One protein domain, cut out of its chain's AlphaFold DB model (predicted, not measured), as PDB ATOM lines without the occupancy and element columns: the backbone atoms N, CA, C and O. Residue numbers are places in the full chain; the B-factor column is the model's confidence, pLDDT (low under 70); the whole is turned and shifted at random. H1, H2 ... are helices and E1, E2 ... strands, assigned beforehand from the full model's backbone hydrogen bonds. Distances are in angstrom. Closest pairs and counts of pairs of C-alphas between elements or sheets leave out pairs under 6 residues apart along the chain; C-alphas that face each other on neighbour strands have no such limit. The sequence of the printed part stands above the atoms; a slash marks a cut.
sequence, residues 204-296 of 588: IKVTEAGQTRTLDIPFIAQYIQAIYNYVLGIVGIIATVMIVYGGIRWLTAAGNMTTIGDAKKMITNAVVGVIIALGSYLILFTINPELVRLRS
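AT A GLANCE: This is residues 204 to 296 of the 588 residues of an uncharacterized protein of Candidatus Uhrbacteria bacterium RIFCSPHIGHO2_02_FULL_57_19 (UniProt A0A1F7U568). A long helical hairpin, H1 and H2 side by side, has a narrow hairpin of two strands, E1 and E2, at the end where H1 begins, and its tip, residues 208 to 213, sticks out free. The long axis of the rod runs along the helices and on through the strands, while the stretch after H2, residues 288 to 296, folds back toward the side of H1 and ends near the first printed residue. The printed part has 93 residues, with two named strands and then two named helices in the order E1, E2, H1, H2; the sheet has the order E1 - E2 and is antiparallel, and the class is mostly helix. The whole is extended, with a radius of gyration of the C-alphas of 21.8 A and spans of 78 by 23 by 11 A.

HOW THE PARTS SIT: E1, residues 205 to 209, and E2, residues 212 to 217, form a hairpin of antiparallel neighbour strands, with 159 degrees between their N-to-C directions. The C-alphas of Glu 208 and Arg 213 face each other at 4.8 A. N 207 and O 214 are within hydrogen-bond range at 2.9 A, and so are N 214 and O 207 at 2.9 A. H1, residues 219 to 251, follows E2 after a tight link of one residue; E1 and H1 are apart. H2, residues 257 to 287, touches H1, with 28 pairs of C-alphas within 8 A. The closest C-alphas of the two helices are those of Gly 246 and Ala 263, 4.7 A apart. The helices form a helical hairpin, running opposite ways at a shallow tilt of 21 degrees, with their centres 12.1 A apart. H2 is apart from both E1 and E2. Each O i to N i+4 pair in H1 is within hydrogen-bond range, and in H2 26 of 27 are.

IN THESE COORDINATES: E1 begins at C-alpha 205, (2.416, 3.750, -48.656), and runs from Lys 205 to Ala 209. E2 runs from Thr 212 to Ile 217, 16.1 A from first to last C-alpha. H1 begins at C-alpha 219, (-8.537, 0.577, -47.247), and measures 48.5 A to C-alpha 251. H2 measures 42.9 A and ends at C-alpha 287, (-11.798, 5.515, -23.540).

THE WHOLE: The two C-alphas farthest apart are those of Gln 211 and Gly 255, 78.4 A. The C-alphas of Ile 204 and Ser 296, the first and last printed residues, are 9.4 A apart. The printed part has no cut, and the three links between named elements are tight. Mean pLDDT of the printed part is 89.5, and residues 209 to 212 are under 70.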
ATOM      1  N   ILE A 204      -1.441   3.051 -51.363       82.00
ATOM      2  CA  ILE A 204      -0.661   2.317 -50.367       82.00
ATOM      3  C   ILE A 204       0.698   2.979 -50.215       82.00
ATOM      4  O   ILE A 204       1.383   3.261 -51.197       82.00
ATOM      5  N   LYS A 205       1.097   3.205 -48.964       78.19
ATOM      6  CA  LYS A 205       2.416   3.750 -48.656       78.19
ATOM      7  C   LYS A 205       3.383   2.599 -48.436       78.19
ATOM      8  O   LYS A 205       3.171   1.776 -47.545       78.19
ATOM      9  N   VAL A 206       4.439   2.565 -49.242       76.56
ATOM     10  CA  VAL A 206       5.607   1.717 -49.003       76.56
ATOM     11  C   VAL A 206       6.598   2.550 -48.201       76.56
ATOM     12  O   VAL A 206       7.041   3.596 -48.674       76.56
ATOM     13  N   THR A 207       6.908   2.121 -46.981       74.25
ATOM     14  CA  THR A 207       7.962   2.749 -46.179       74.25
ATOM     15  C   THR A 207       9.137   1.788 -46.104       74.25
ATOM     16  O   THR A 207       8.998   0.663 -45.616       74.25
ATOM     17  N   GLU A 208      10.287   2.232 -46.606       70.88
ATOM     18  CA  GLU A 208      11.550   1.504 -46.522       70.88
ATOM     19  C   GLU A 208      12.352   2.056 -45.339       70.88
ATOM     20  O   GLU A 208      12.685   3.242 -45.300       70.88
ATOM     21  N   ALA A 209      12.618   1.207 -44.347       58.34
ATOM     22  CA  ALA A 209      13.454   1.535 -43.199       58.34
ATOM     23  C   ALA A 209      14.539   0.457 -43.071       58.34
ATOM     24  O   ALA A 209      14.299  -0.627 -42.543       58.34
ATOM     25  N   GLY A 210      15.736   0.736 -43.595       65.38
ATOM     26  CA  GLY A 210      16.833  -0.237 -43.632       65.38
ATOM     27  C   GLY A 210      16.556  -1.390 -44.606       65.38
ATOM     28  O   GLY A 210      16.172  -1.147 -45.744       65.38
ATOM     29  N   GLN A 211      16.748  -2.640 -44.169       59.16
ATOM     30  CA  GLN A 211      16.440  -3.844 -44.965       59.16
ATOM     31  C   GLN A 211      14.966  -4.286 -44.876       59.16
ATOM     32  O   GLN A 211      14.568  -5.247 -45.530       59.16
ATOM     33  N   THR A 212      14.134  -3.602 -44.085       61.25
ATOM     34  CA  THR A 212      12.727  -3.970 -43.890       61.25
ATOM     35  C   THR A 212      11.820  -3.069 -44.726       61.25
ATOM     36  O   THR A 212      11.778  -1.848 -44.545       61.25
ATOM     37  N   ARG A 213      11.059  -3.677 -45.643       74.50
ATOM     38  CA  ARG A 213       9.995  -3.005 -46.402       74.50
ATOM     39  C   ARG A 213       8.672  -3.177 -45.665       74.50
ATOM     40  O   ARG A 213       8.283  -4.299 -45.356       74.50
ATOM     41  N   THR A 214       7.968  -2.080 -45.399       77.75
ATOM     42  CA  THR A 214       6.636  -2.105 -44.773       77.75
ATOM     43  C   THR A 214       5.575  -1.556 -45.725       77.75
ATOM     44  O   THR A 214       5.769  -0.506 -46.339       77.75
ATOM     45  N   LEU A 215       4.453  -2.269 -45.859       81.44
ATOM     46  CA  LEU A 215       3.265  -1.849 -46.608       81.44
ATOM     47  C   LEU A 215       2.173  -1.395 -45.642       81.44
ATOM     48  O   LEU A 215       1.669  -2.198 -44.861       81.44
ATOM     49  N   ASP A 216       1.770  -0.129 -45.745       83.94
ATOM     50  CA  ASP A 216       0.635   0.427 -45.008       83.94
ATOM     51  C   ASP A 216      -0.613   0.465 -45.910       83.94
ATOM     52  O   ASP A 216      -0.699   1.254 -46.855       83.94
ATOM     53  N   ILE A 217      -1.605  -0.377 -45.603       85.50
ATOM     54  CA  ILE A 217      -2.852  -0.538 -46.366       85.50
ATOM     55  C   ILE A 217      -4.024   0.107 -45.596       85.50
ATOM     56  O   ILE A 217      -4.504  -0.462 -44.609       85.50
ATOM     57  N   PRO A 218      -4.532   1.287 -46.011       85.56
ATOM     58  CA  PRO A 218      -5.559   2.023 -45.265       85.56
ATOM     59  C   PRO A 218      -7.008   1.687 -45.663       85.56
ATOM     60  O   PRO A 218      -7.943   2.289 -45.133       85.56
ATOM     61  N   PHE A 219      -7.234   0.752 -46.591       87.75
ATOM     62  CA  PHE A 219      -8.537   0.577 -47.247       87.75
ATOM     63  C   PHE A 219      -9.691   0.279 -46.282       87.75
ATOM     64  O   PHE A 219     -10.734   0.930 -46.340       87.75
ATOM     65  N   ILE A 220      -9.503  -0.665 -45.358       87.06
ATOM     66  CA  ILE A 220     -10.552  -1.054 -44.406       87.06
ATOM     67  C   ILE A 220     -10.906   0.087 -43.445       87.06
ATOM     68  O   ILE A 220     -12.081   0.336 -43.178       87.06
ATOM     69  N   ALA A 221      -9.894   0.824 -42.985       87.88
ATOM     70  CA  ALA A 221     -10.058   1.973 -42.106       87.88
ATOM     71  C   ALA A 221     -10.875   3.078 -42.794       87.88
ATOM     72  O   ALA A 221     -11.860   3.570 -42.243       87.88
ATOM     73  N   GLN A 222     -10.516   3.407 -44.037       88.69
ATOM     74  CA  GLN A 222     -11.198   4.427 -44.834       88.69
ATOM     75  C   GLN A 222     -12.644   4.042 -45.158       88.69
ATOM     76  O   GLN A 222     -13.535   4.888 -45.091       88.69
ATOM     77  N   TYR A 223     -12.894   2.766 -45.451       88.69
ATOM     78  CA  TYR A 223     -14.236   2.263 -45.737       88.69
ATOM     79  C   TYR A 223     -15.173   2.363 -44.527       88.69
ATOM     80  O   TYR A 223     -16.282   2.890 -44.637       88.69
ATOM     81  N   ILE A 224     -14.725   1.906 -43.355       89.25
ATOM     82  CA  ILE A 224     -15.525   1.962 -42.124       89.25
ATOM     83  C   ILE A 224     -15.803   3.419 -41.737       89.25
ATOM     84  O   ILE A 224     -16.940   3.758 -41.402       89.25
ATOM     85  N   GLN A 225     -14.799   4.294 -41.836       88.62
ATOM     86  CA  GLN A 225     -14.966   5.718 -41.551       88.62
ATOM     87  C   GLN A 225     -15.989   6.373 -42.493       88.62
ATOM     88  O   GLN A 225     -16.821   7.166 -42.046       88.62
ATOM     89  N   ALA A 226     -15.975   6.017 -43.780       89.69
ATOM     90  CA  ALA A 226     -16.932   6.523 -44.759       89.69
ATOM     91  C   ALA A 226     -18.375   6.120 -44.423       89.69
ATOM     92  O   ALA A 226     -19.264   6.971 -44.407       89.69
ATOM     93  N   ILE A 227     -18.604   4.843 -44.095       90.75
ATOM     94  CA  ILE A 227     -19.929   4.347 -43.696       90.75
ATOM     95  C   ILE A 227     -20.406   5.042 -42.425       90.75
ATOM     96  O   ILE A 227     -21.558   5.467 -42.352       90.75
ATOM     97  N   TYR A 228     -19.534   5.168 -41.429       89.12
ATOM     98  CA  TYR A 228     -19.884   5.789 -40.159       89.12
ATOM     99  C   TYR A 228     -20.333   7.246 -40.342       89.12
ATOM    100  O   TYR A 228     -21.405   7.629 -39.870       89.12
ATOM    101  N   ASN A 229     -19.569   8.033 -41.107       89.19
ATOM    102  CA  ASN A 229     -19.916   9.418 -41.427       89.19
ATOM    103  C   ASN A 229     -21.238   9.512 -42.205       89.19
ATOM    104  O   ASN A 229     -22.062  10.384 -41.928       89.19
ATOM    105  N   TYR A 230     -21.467   8.590 -43.142       91.88
ATOM    106  CA  TYR A 230     -22.702   8.544 -43.918       91.88
ATOM    107  C   TYR A 230     -23.928   8.238 -43.042       91.88
ATOM    108  O   TYR A 230     -24.939   8.939 -43.114       91.88
ATOM    109  N   VAL A 231     -23.831   7.241 -42.156       91.50
ATOM    110  CA  VAL A 231     -24.912   6.877 -41.227       91.50
ATOM    111  C   VAL A 231     -25.213   8.018 -40.254       91.50
ATOM    112  O   VAL A 231     -26.385   8.324 -40.035       91.50
ATOM    113  N   LEU A 232     -24.191   8.689 -39.712       91.44
ATOM    114  CA  LEU A 232     -24.394   9.864 -38.857       91.44
ATOM    115  C   LEU A 232     -25.129  10.994 -39.589       91.44
ATOM    116  O   LEU A 232     -26.024  11.611 -39.008       91.44
ATOM    117  N   GLY A 233     -24.815  11.223 -40.867       92.06
ATOM    118  CA  GLY A 233     -25.541  12.177 -41.707       92.06
ATOM    119  C   GLY A 233     -27.030  11.837 -41.827       92.06
ATOM    120  O   GLY A 233     -27.882  12.696 -41.599       92.06
ATOM    121  N   ILE A 234     -27.360  10.569 -42.098       94.56
ATOM    122  CA  ILE A 234     -28.756  10.104 -42.183       94.56
ATOM    123  C   ILE A 234     -29.484  10.295 -40.846       94.56
ATOM    124  O   ILE A 234     -30.611  10.792 -40.821       94.56
ATOM    125  N   VAL A 235     -28.848   9.925 -39.731       94.50
ATOM    126  CA  VAL A 235     -29.428  10.085 -38.388       94.50
ATOM    127  C   VAL A 235     -29.741  11.554 -38.101       94.50
ATOM    128  O   VAL A 235     -30.829  11.849 -37.607       94.50
ATOM    129  N   GLY A 236     -28.846  12.476 -38.466       95.19
ATOM    130  CA  GLY A 236     -29.067  13.917 -38.316       95.19
ATOM    131  C   GLY A 236     -30.272  14.426 -39.114       95.19
ATOM    132  O   GLY A 236     -31.104  15.165 -38.580       95.19
ATOM    133  N   ILE A 237     -30.419  13.986 -40.367       96.31
ATOM    134  CA  ILE A 237     -31.557  14.362 -41.221       96.31
ATOM    135  C   ILE A 237     -32.871  13.839 -40.626       96.31
ATOM    136  O   ILE A 237     -33.820  14.606 -40.453       96.31
ATOM    137  N   ILE A 238     -32.927  12.556 -40.256       96.50
ATOM    138  CA  ILE A 238     -34.134  11.941 -39.681       96.50
ATOM    139  C   ILE A 238     -34.517  12.624 -38.366       96.50
ATOM    140  O   ILE A 238     -35.689  12.935 -38.151       96.50
ATOM    141  N   ALA A 239     -33.542  12.887 -37.494       96.75
ATOM    142  CA  ALA A 239     -33.786  13.580 -36.237       96.75
ATOM    143  C   ALA A 239     -34.356  14.983 -36.468       96.75
ATOM    144  O   ALA A 239     -35.342  15.352 -35.831       96.75
ATOM    145  N   THR A 240     -33.804  15.729 -37.428       97.38
ATOM    146  CA  THR A 240     -34.292  17.065 -37.795       97.38
ATOM    147  C   THR A 240     -35.746  17.014 -38.266       97.38
ATOM    148  O   THR A 240     -36.583  17.760 -37.761       97.38
ATOM    149  N   VAL A 241     -36.089  16.082 -39.162       97.69
ATOM    150  CA  VAL A 241     -37.468  15.906 -39.657       97.69
ATOM    151  C   VAL A 241     -38.433  15.567 -38.517       97.69
ATOM    152  O   VAL A 241     -39.521  16.136 -38.436       97.69
ATOM    153  N   MET A 242     -38.037  14.680 -37.602       96.38
ATOM    154  CA  MET A 242     -38.863  14.284 -36.457       96.38
ATOM    155  C   MET A 242     -39.072  15.425 -35.457       96.38
ATOM    156  O   MET A 242     -40.167  15.559 -34.907       96.38
ATOM    157  N   ILE A 243     -38.058  16.269 -35.241       97.06
ATOM    158  CA  ILE A 243     -38.167  17.466 -34.397       97.06
ATOM    159  C   ILE A 243     -39.125  18.476 -35.032       97.06
ATOM    160  O   ILE A 243     -40.015  18.972 -34.344       97.06
ATOM    161  N   VAL A 244     -39.001  18.740 -36.338       97.56
ATOM    162  CA  VAL A 244     -39.899  19.658 -37.062       97.56
ATOM    163  C   VAL A 244     -41.340  19.149 -37.026       97.56
ATOM    164  O   VAL A 244     -42.251  19.895 -36.665       97.56
ATOM    165  N   TYR A 245     -41.561  17.868 -37.324       96.25
ATOM    166  CA  TYR A 245     -42.893  17.267 -37.295       96.25
ATOM    167  C   TYR A 245     -43.502  17.271 -35.883       96.25
ATOM    168  O   TYR A 245     -44.671  17.627 -35.705       96.25
ATOM    169  N   GLY A 246     -42.703  16.950 -34.861       96.06
ATOM    170  CA  GLY A 246     -43.107  17.068 -33.462       96.06
ATOM    171  C   GLY A 246     -43.450  18.510 -33.075       96.06
ATOM    172  O   GLY A 246     -44.455  18.739 -32.406       96.06
ATOM    173  N   GLY A 247     -42.677  19.488 -33.555       95.81
ATOM    174  CA  GLY A 247     -42.920  20.915 -33.344       95.81
ATOM    175  C   GLY A 247     -44.248  21.378 -33.941       95.81
ATOM    176  O   GLY A 247     -45.066  21.967 -33.239       95.81
ATOM    177  N   ILE A 248     -44.524  21.027 -35.202       96.38
ATOM    178  CA  ILE A 248     -45.802  21.342 -35.862       96.38
ATOM    179  C   ILE A 248     -46.973  20.702 -35.101       96.38
ATOM    180  O   ILE A 248     -47.990  21.355 -34.859       96.38
ATOM    181  N   ARG A 249     -46.835  19.442 -34.668       93.94
ATOM    182  CA  ARG A 249     -47.872  18.738 -33.898       93.94
ATOM    183  C   ARG A 249     -48.110  19.362 -32.523       93.94
ATOM    184  O   ARG A 249     -49.232  19.322 -32.027       93.94
ATOM    185  N   TRP A 250     -47.080  19.947 -31.913       95.06
ATOM    186  CA  TRP A 250     -47.224  20.686 -30.663       95.06
ATOM    187  C   TRP A 250     -47.976  22.006 -30.876       95.06
ATOM    188  O   TRP A 250     -48.927  22.285 -30.149       95.06
ATOM    189  N   LEU A 251     -47.614  22.777 -31.906       94.94
ATOM    190  CA  LEU A 251     -48.245  24.067 -32.215       94.94
ATOM    191  C   LEU A 251     -49.714  23.923 -32.642       94.94
ATOM    192  O   LEU A 251     -50.549  24.749 -32.291       94.94
ATOM    193  N   THR A 252     -50.054  22.844 -33.349       94.00
ATOM    194  CA  THR A 252     -51.420  22.570 -33.840       94.00
ATOM    195  C   THR A 252     -52.321  21.851 -32.828       94.00
ATOM    196  O   THR A 252     -53.469  21.537 -33.133       94.00
ATOM    197  N   ALA A 253     -51.841  21.590 -31.608       91.00
ATOM    198  CA  ALA A 253     -52.565  20.801 -30.612       91.00
ATOM    199  C   ALA A 253     -53.797  21.490 -29.993       91.00
ATOM    200  O   ALA A 253     -54.577  20.807 -29.330       91.00
ATOM    201  N   ALA A 254     -53.963  22.808 -30.165       89.31
ATOM    202  CA  ALA A 254     -55.126  23.579 -29.700       89.31
ATOM    203  C   ALA A 254     -55.549  23.294 -28.234       89.31
ATOM    204  O   ALA A 254     -56.733  23.233 -27.918       89.31
ATOM    205  N   GLY A 255     -54.581  23.074 -27.333       87.94
ATOM    206  CA  GLY A 255     -54.834  22.817 -25.906       87.94
ATOM    207  C   GLY A 255     -55.134  21.360 -25.524       87.94
ATOM    208  O   GLY A 255     -55.330  21.068 -24.346       87.94
ATOM    209  N   ASN A 256     -55.124  20.414 -26.468       94.25
ATOM    210  CA  ASN A 256     -55.276  18.993 -26.152       94.25
ATOM    211  C   ASN A 256     -54.004  18.440 -25.474       94.25
ATOM    212  O   ASN A 256     -52.966  18.231 -26.104       94.25
ATOM    213  N   MET A 257     -54.093  18.159 -24.173       92.31
ATOM    214  CA  MET A 257     -52.963  17.695 -23.356       92.31
ATOM    215  C   MET A 257     -52.335  16.383 -23.856       92.31
ATOM    216  O   MET A 257     -51.126  16.189 -23.725       92.31
ATOM    217  N   THR A 258     -53.124  15.501 -24.473       93.06
ATOM    218  CA  THR A 258     -52.642  14.220 -25.007       93.06
ATOM    219  C   THR A 258     -51.749  14.430 -26.226       93.06
ATOM    220  O   THR A 258     -50.662  13.859 -26.307       93.06
ATOM    221  N   THR A 259     -52.160  15.282 -27.170       91.00
ATOM    222  CA  THR A 259     -51.373  15.551 -28.385       91.00
ATOM    223  C   THR A 259     -50.113  16.356 -28.080       91.00
ATOM    224  O   THR A 259     -49.072  16.084 -28.677       91.00
ATOM    225  N   ILE A 260     -50.169  17.268 -27.103       94.31
ATOM    226  CA  ILE A 260     -48.991  17.973 -26.575       94.31
ATOM    227  C   ILE A 260     -48.008  16.980 -25.945       94.31
ATOM    228  O   ILE A 260     -46.807  17.048 -26.208       94.31
ATOM    229  N   GLY A 261     -48.504  16.045 -25.127       94.88
ATOM    230  CA  GLY A 261     -47.682  15.008 -24.503       94.88
ATOM    231  C   GLY A 261     -46.975  14.120 -25.530       94.88
ATOM    232  O   GLY A 261     -45.774  13.876 -25.413       94.88
ATOM    233  N   ASP A 262     -47.689  13.691 -26.570       93.56
ATOM    234  CA  ASP A 262     -47.122  12.900 -27.668       93.56
ATOM    235  C   ASP A 262     -46.078  13.676 -28.482       93.56
ATOM    236  O   ASP A 262     -45.028  13.129 -28.825       93.56
ATOM    237  N   ALA A 263     -46.349  14.946 -28.792       94.44
ATOM    238  CA  ALA A 263     -45.439  15.803 -29.544       94.44
ATOM    239  C   ALA A 263     -44.128  16.040 -28.779       94.44
ATOM    240  O   ALA A 263     -43.043  15.873 -29.338       94.44
ATOM    241  N   LYS A 264     -44.218  16.321 -27.472       94.19
ATOM    242  CA  LYS A 264     -43.046  16.443 -26.597       94.19
ATOM    243  C   LYS A 264     -42.242  15.148 -26.551       94.19
ATOM    244  O   LYS A 264     -41.036  15.203 -26.750       94.19
ATOM    245  N   LYS A 265     -42.897  13.992 -26.380       96.19
ATOM    246  CA  LYS A 265     -42.228  12.676 -26.404       96.19
ATOM    247  C   LYS A 265     -41.487  12.426 -27.715       96.19
ATOM    248  O   LYS A 265     -40.389  11.882 -27.715       96.19
ATOM    249  N   MET A 266     -42.082  12.811 -28.840       94.75
ATOM    250  CA  MET A 266     -41.463  12.651 -30.151       94.75
ATOM    251  C   MET A 266     -40.191  13.496 -30.287       94.75
ATOM    252  O   MET A 266     -39.162  12.968 -30.704       94.75
ATOM    253  N   ILE A 267     -40.243  14.767 -29.873       96.44
ATOM    254  CA  ILE A 267     -39.078  15.661 -29.869       96.44
ATOM    255  C   ILE A 267     -38.002  15.126 -28.918       96.44
ATOM    256  O   ILE A 267     -36.849  14.998 -29.317       96.44
ATOM    257  N   THR A 268     -38.364  14.750 -27.685       96.06
ATOM    258  CA  THR A 268     -37.392  14.227 -26.714       96.06
ATOM    259  C   THR A 268     -36.738  12.945 -27.209       96.06
ATOM    260  O   THR A 268     -35.532  12.798 -27.076       96.06
ATOM    261  N   ASN A 269     -37.494  12.041 -27.835       95.88
ATOM    262  CA  ASN A 269     -36.940  10.801 -28.379       95.88
ATOM    263  C   ASN A 269     -35.981  11.066 -29.547       95.88
ATOM    264  O   ASN A 269     -34.948  10.407 -29.639       95.88
ATOM    265  N   ALA A 270     -36.290  12.035 -30.415       96.50
ATOM    266  CA  ALA A 270     -35.394  12.434 -31.499       96.50
ATOM    267  C   ALA A 270     -34.084  13.031 -30.955       96.50
ATOM    268  O   ALA A 270     -33.003  12.630 -31.381       96.50
ATOM    269  N   VAL A 271     -34.174  13.919 -29.960       96.75
ATOM    270  CA  VAL A 271     -33.007  14.528 -29.302       96.75
ATOM    271  C   VAL A 271     -32.165  13.477 -28.576       96.75
ATOM    272  O   VAL A 271     -30.952  13.437 -28.755       96.75
ATOM    273  N   VAL A 272     -32.793  12.575 -27.816       97.06
ATOM    274  CA  VAL A 272     -32.097  11.471 -27.135       97.06
ATOM    275  C   VAL A 272     -31.404  10.554 -28.143       97.06
ATOM    276  O   VAL A 272     -30.271  10.152 -27.909       97.06
ATOM    277  N   GLY A 273     -32.030  10.268 -29.287       94.50
ATOM    278  CA  GLY A 273     -31.405   9.488 -30.357       94.50
ATOM    279  C   GLY A 273     -30.116  10.125 -30.886       94.50
ATOM    280  O   GLY A 273     -29.106   9.438 -31.024       94.50
ATOM    281  N   VAL A 274     -30.120  11.442 -31.112       95.44
ATOM    282  CA  VAL A 274     -28.919  12.188 -31.531       95.44
ATOM    283  C   VAL A 274     -27.861  12.202 -30.428       95.44
ATOM    284  O   VAL A 274     -26.689  11.963 -30.709       95.44
ATOM    285  N   ILE A 275     -28.265  12.419 -29.174       96.38
ATOM    286  CA  ILE A 275     -27.355  12.393 -28.020       96.38
ATOM    287  C   ILE A 275     -26.695  11.022 -27.878       96.38
ATOM    288  O   ILE A 275     -25.504  10.959 -27.615       96.38
ATOM    289  N   ILE A 276     -27.422   9.923 -28.081       95.88
ATOM    290  CA  ILE A 276     -26.846   8.573 -28.032       95.88
ATOM    291  C   ILE A 276     -25.875   8.355 -29.200       95.88
ATOM    292  O   ILE A 276     -24.803   7.790 -28.999       95.88
ATOM    293  N   ALA A 277     -26.211   8.820 -30.406       92.94
ATOM    294  CA  ALA A 277     -25.338   8.688 -31.572       92.94
ATOM    295  C   ALA A 277     -24.010   9.449 -31.391       92.94
ATOM    296  O   ALA A 277     -22.938   8.873 -31.580       92.94
ATOM    297  N   LEU A 278     -24.073  10.713 -30.960       91.75
ATOM    298  CA  LEU A 278     -22.893  11.536 -30.667       91.75
ATOM    299  C   LEU A 278     -22.167  11.071 -29.397       91.75
ATOM    300  O   LEU A 278     -20.941  11.062 -29.342       91.75
ATOM    301  N   GLY A 279     -22.917  10.642 -28.387       94.38
ATOM    302  CA  GLY A 279     -22.392  10.111 -27.134       94.38
ATOM    303  C   GLY A 279     -21.606   8.823 -27.342       94.38
ATOM    304  O   GLY A 279     -20.561   8.655 -26.729       94.38
ATOM    305  N   SER A 280     -22.038   7.956 -28.260       93.19
ATOM    306  CA  SER A 280     -21.285   6.762 -28.656       93.19
ATOM    307  C   SER A 280     -19.890   7.128 -29.171       93.19
ATOM    308  O   SER A 280     -18.894   6.594 -28.686       93.19
ATOM    309  N   TYR A 281     -19.795   8.117 -30.069       90.12
ATOM    310  CA  TYR A 281     -18.506   8.642 -30.530       90.12
ATOM    311  C   TYR A 281     -17.659   9.170 -29.368       90.12
ATOM    312  O   TYR A 281     -16.488   8.816 -29.242       90.12
ATOM    313  N   LEU A 282     -18.262   9.993 -28.503       92.25
ATOM    314  CA  LEU A 282     -17.576  10.618 -27.375       92.25
ATOM    315  C   LEU A 282     -17.024   9.581 -26.392       92.25
ATOM    316  O   LEU A 282     -15.886   9.707 -25.950       92.25
ATOM    317  N   ILE A 283     -17.808   8.550 -26.070       93.75
ATOM    318  CA  ILE A 283     -17.410   7.472 -25.158       93.75
ATOM    319  C   ILE A 283     -16.234   6.697 -25.750       93.75
ATOM    320  O   ILE A 283     -15.227   6.511 -25.068       93.75
ATOM    321  N   LEU A 284     -16.329   6.285 -27.019       90.12
ATOM    322  CA  LEU A 284     -15.250   5.555 -27.684       90.12
ATOM    323  C   LEU A 284     -13.971   6.399 -27.740       90.12
ATOM    324  O   LEU A 284     -12.902   5.899 -27.404       90.12
ATOM    325  N   PHE A 285     -14.091   7.684 -28.082       91.31
ATOM    326  CA  PHE A 285     -12.966   8.614 -28.129       91.31
ATOM    327  C   PHE A 285     -12.329   8.856 -26.753       91.31
ATOM    328  O   PHE A 285     -11.108   8.945 -26.655       91.31
ATOM    329  N   THR A 286     -13.140   8.934 -25.694       93.75
ATOM    330  CA  THR A 286     -12.666   9.179 -24.321       93.75
ATOM    331  C   THR A 286     -11.947   7.964 -23.742       93.75
ATOM    332  O   THR A 286     -10.949   8.124 -23.048       93.75
ATOM    333  N   ILE A 287     -12.436   6.749 -24.020       94.75
ATOM    334  CA  ILE A 287     -11.798   5.515 -23.540       94.75
ATOM    335  C   ILE A 287     -10.502   5.264 -24.305       94.75
ATOM    336  O   ILE A 287      -9.462   5.017 -23.699       94.75
ATOM    337  N   ASN A 288     -10.567   5.292 -25.638       91.00
ATOM    338  CA  ASN A 288      -9.391   5.129 -26.467       91.00
ATOM    339  C   ASN A 288      -9.602   5.777 -27.847       91.00
ATOM    340  O   ASN A 288     -10.347   5.235 -28.674       91.00
ATOM    341  N   PRO A 289      -8.899   6.882 -28.156       86.00
ATOM    342  CA  PRO A 289      -9.043   7.559 -29.440       86.00
ATOM    343  C   PRO A 289      -8.653   6.673 -30.636       86.00
ATOM    344  O   PRO A 289      -9.107   6.931 -31.750       86.00
ATOM    345  N   GLU A 290      -7.881   5.604 -30.425       85.06
ATOM    346  CA  GLU A 290      -7.491   4.623 -31.451       85.06
ATOM    347  C   GLU A 290      -8.659   3.747 -31.930       85.06
ATOM    348  O   GLU A 290      -8.609   3.196 -33.025       85.06
ATOM    349  N   LEU A 291      -9.745   3.638 -31.155       82.19
ATOM    350  CA  LEU A 291     -10.953   2.919 -31.585       82.19
ATOM    351  C   LEU A 291     -11.749   3.698 -32.637       82.19
ATOM    352  O   LEU A 291     -12.530   3.123 -33.393       82.19
ATOM    353  N   VAL A 292     -11.550   5.013 -32.673       84.50
ATOM    354  CA  VAL A 292     -12.198   5.932 -33.612       84.50
ATOM    355  C   VAL A 292     -11.243   6.303 -34.748       84.50
ATOM    356  O   VAL A 292     -11.662   6.479 -35.892       84.50
ATOM    357  N   ARG A 293      -9.943   6.398 -34.452       84.50
ATOM    358  CA  ARG A 293      -8.870   6.602 -35.429       84.50
ATOM    359  C   ARG A 293      -8.350   5.253 -35.910       84.50
ATOM    360  O   ARG A 293      -7.327   4.763 -35.448       84.50
ATOM    361  N   LEU A 294      -9.073   4.664 -36.855       83.25
ATOM    362  CA  LEU A 294      -8.705   3.380 -37.444       83.25
ATOM    363  C   LEU A 294      -7.319   3.471 -38.106       83.25
ATOM    364  O   LEU A 294      -7.106   4.269 -39.020       83.25
ATOM    365  N   ARG A 295      -6.375   2.652 -37.629       82.19
ATOM    366  CA  ARG A 295      -5.008   2.571 -38.166       82.19
ATOM    367  C   ARG A 295      -4.981   1.819 -39.501       82.19
ATOM    368  O   ARG A 295      -5.828   0.966 -39.764       82.19
ATOM    369  N   SER A 296      -3.992   2.127 -40.341       83.69
ATOM    370  CA  SER A 296      -3.689   1.336 -41.537       83.69
ATOM    371  C   SER A 296      -3.138  -0.034 -41.148       83.69
ATOM    372  O   SER A 296      -2.414  -0.162 -40.160       83.69
TER     373      SER A 296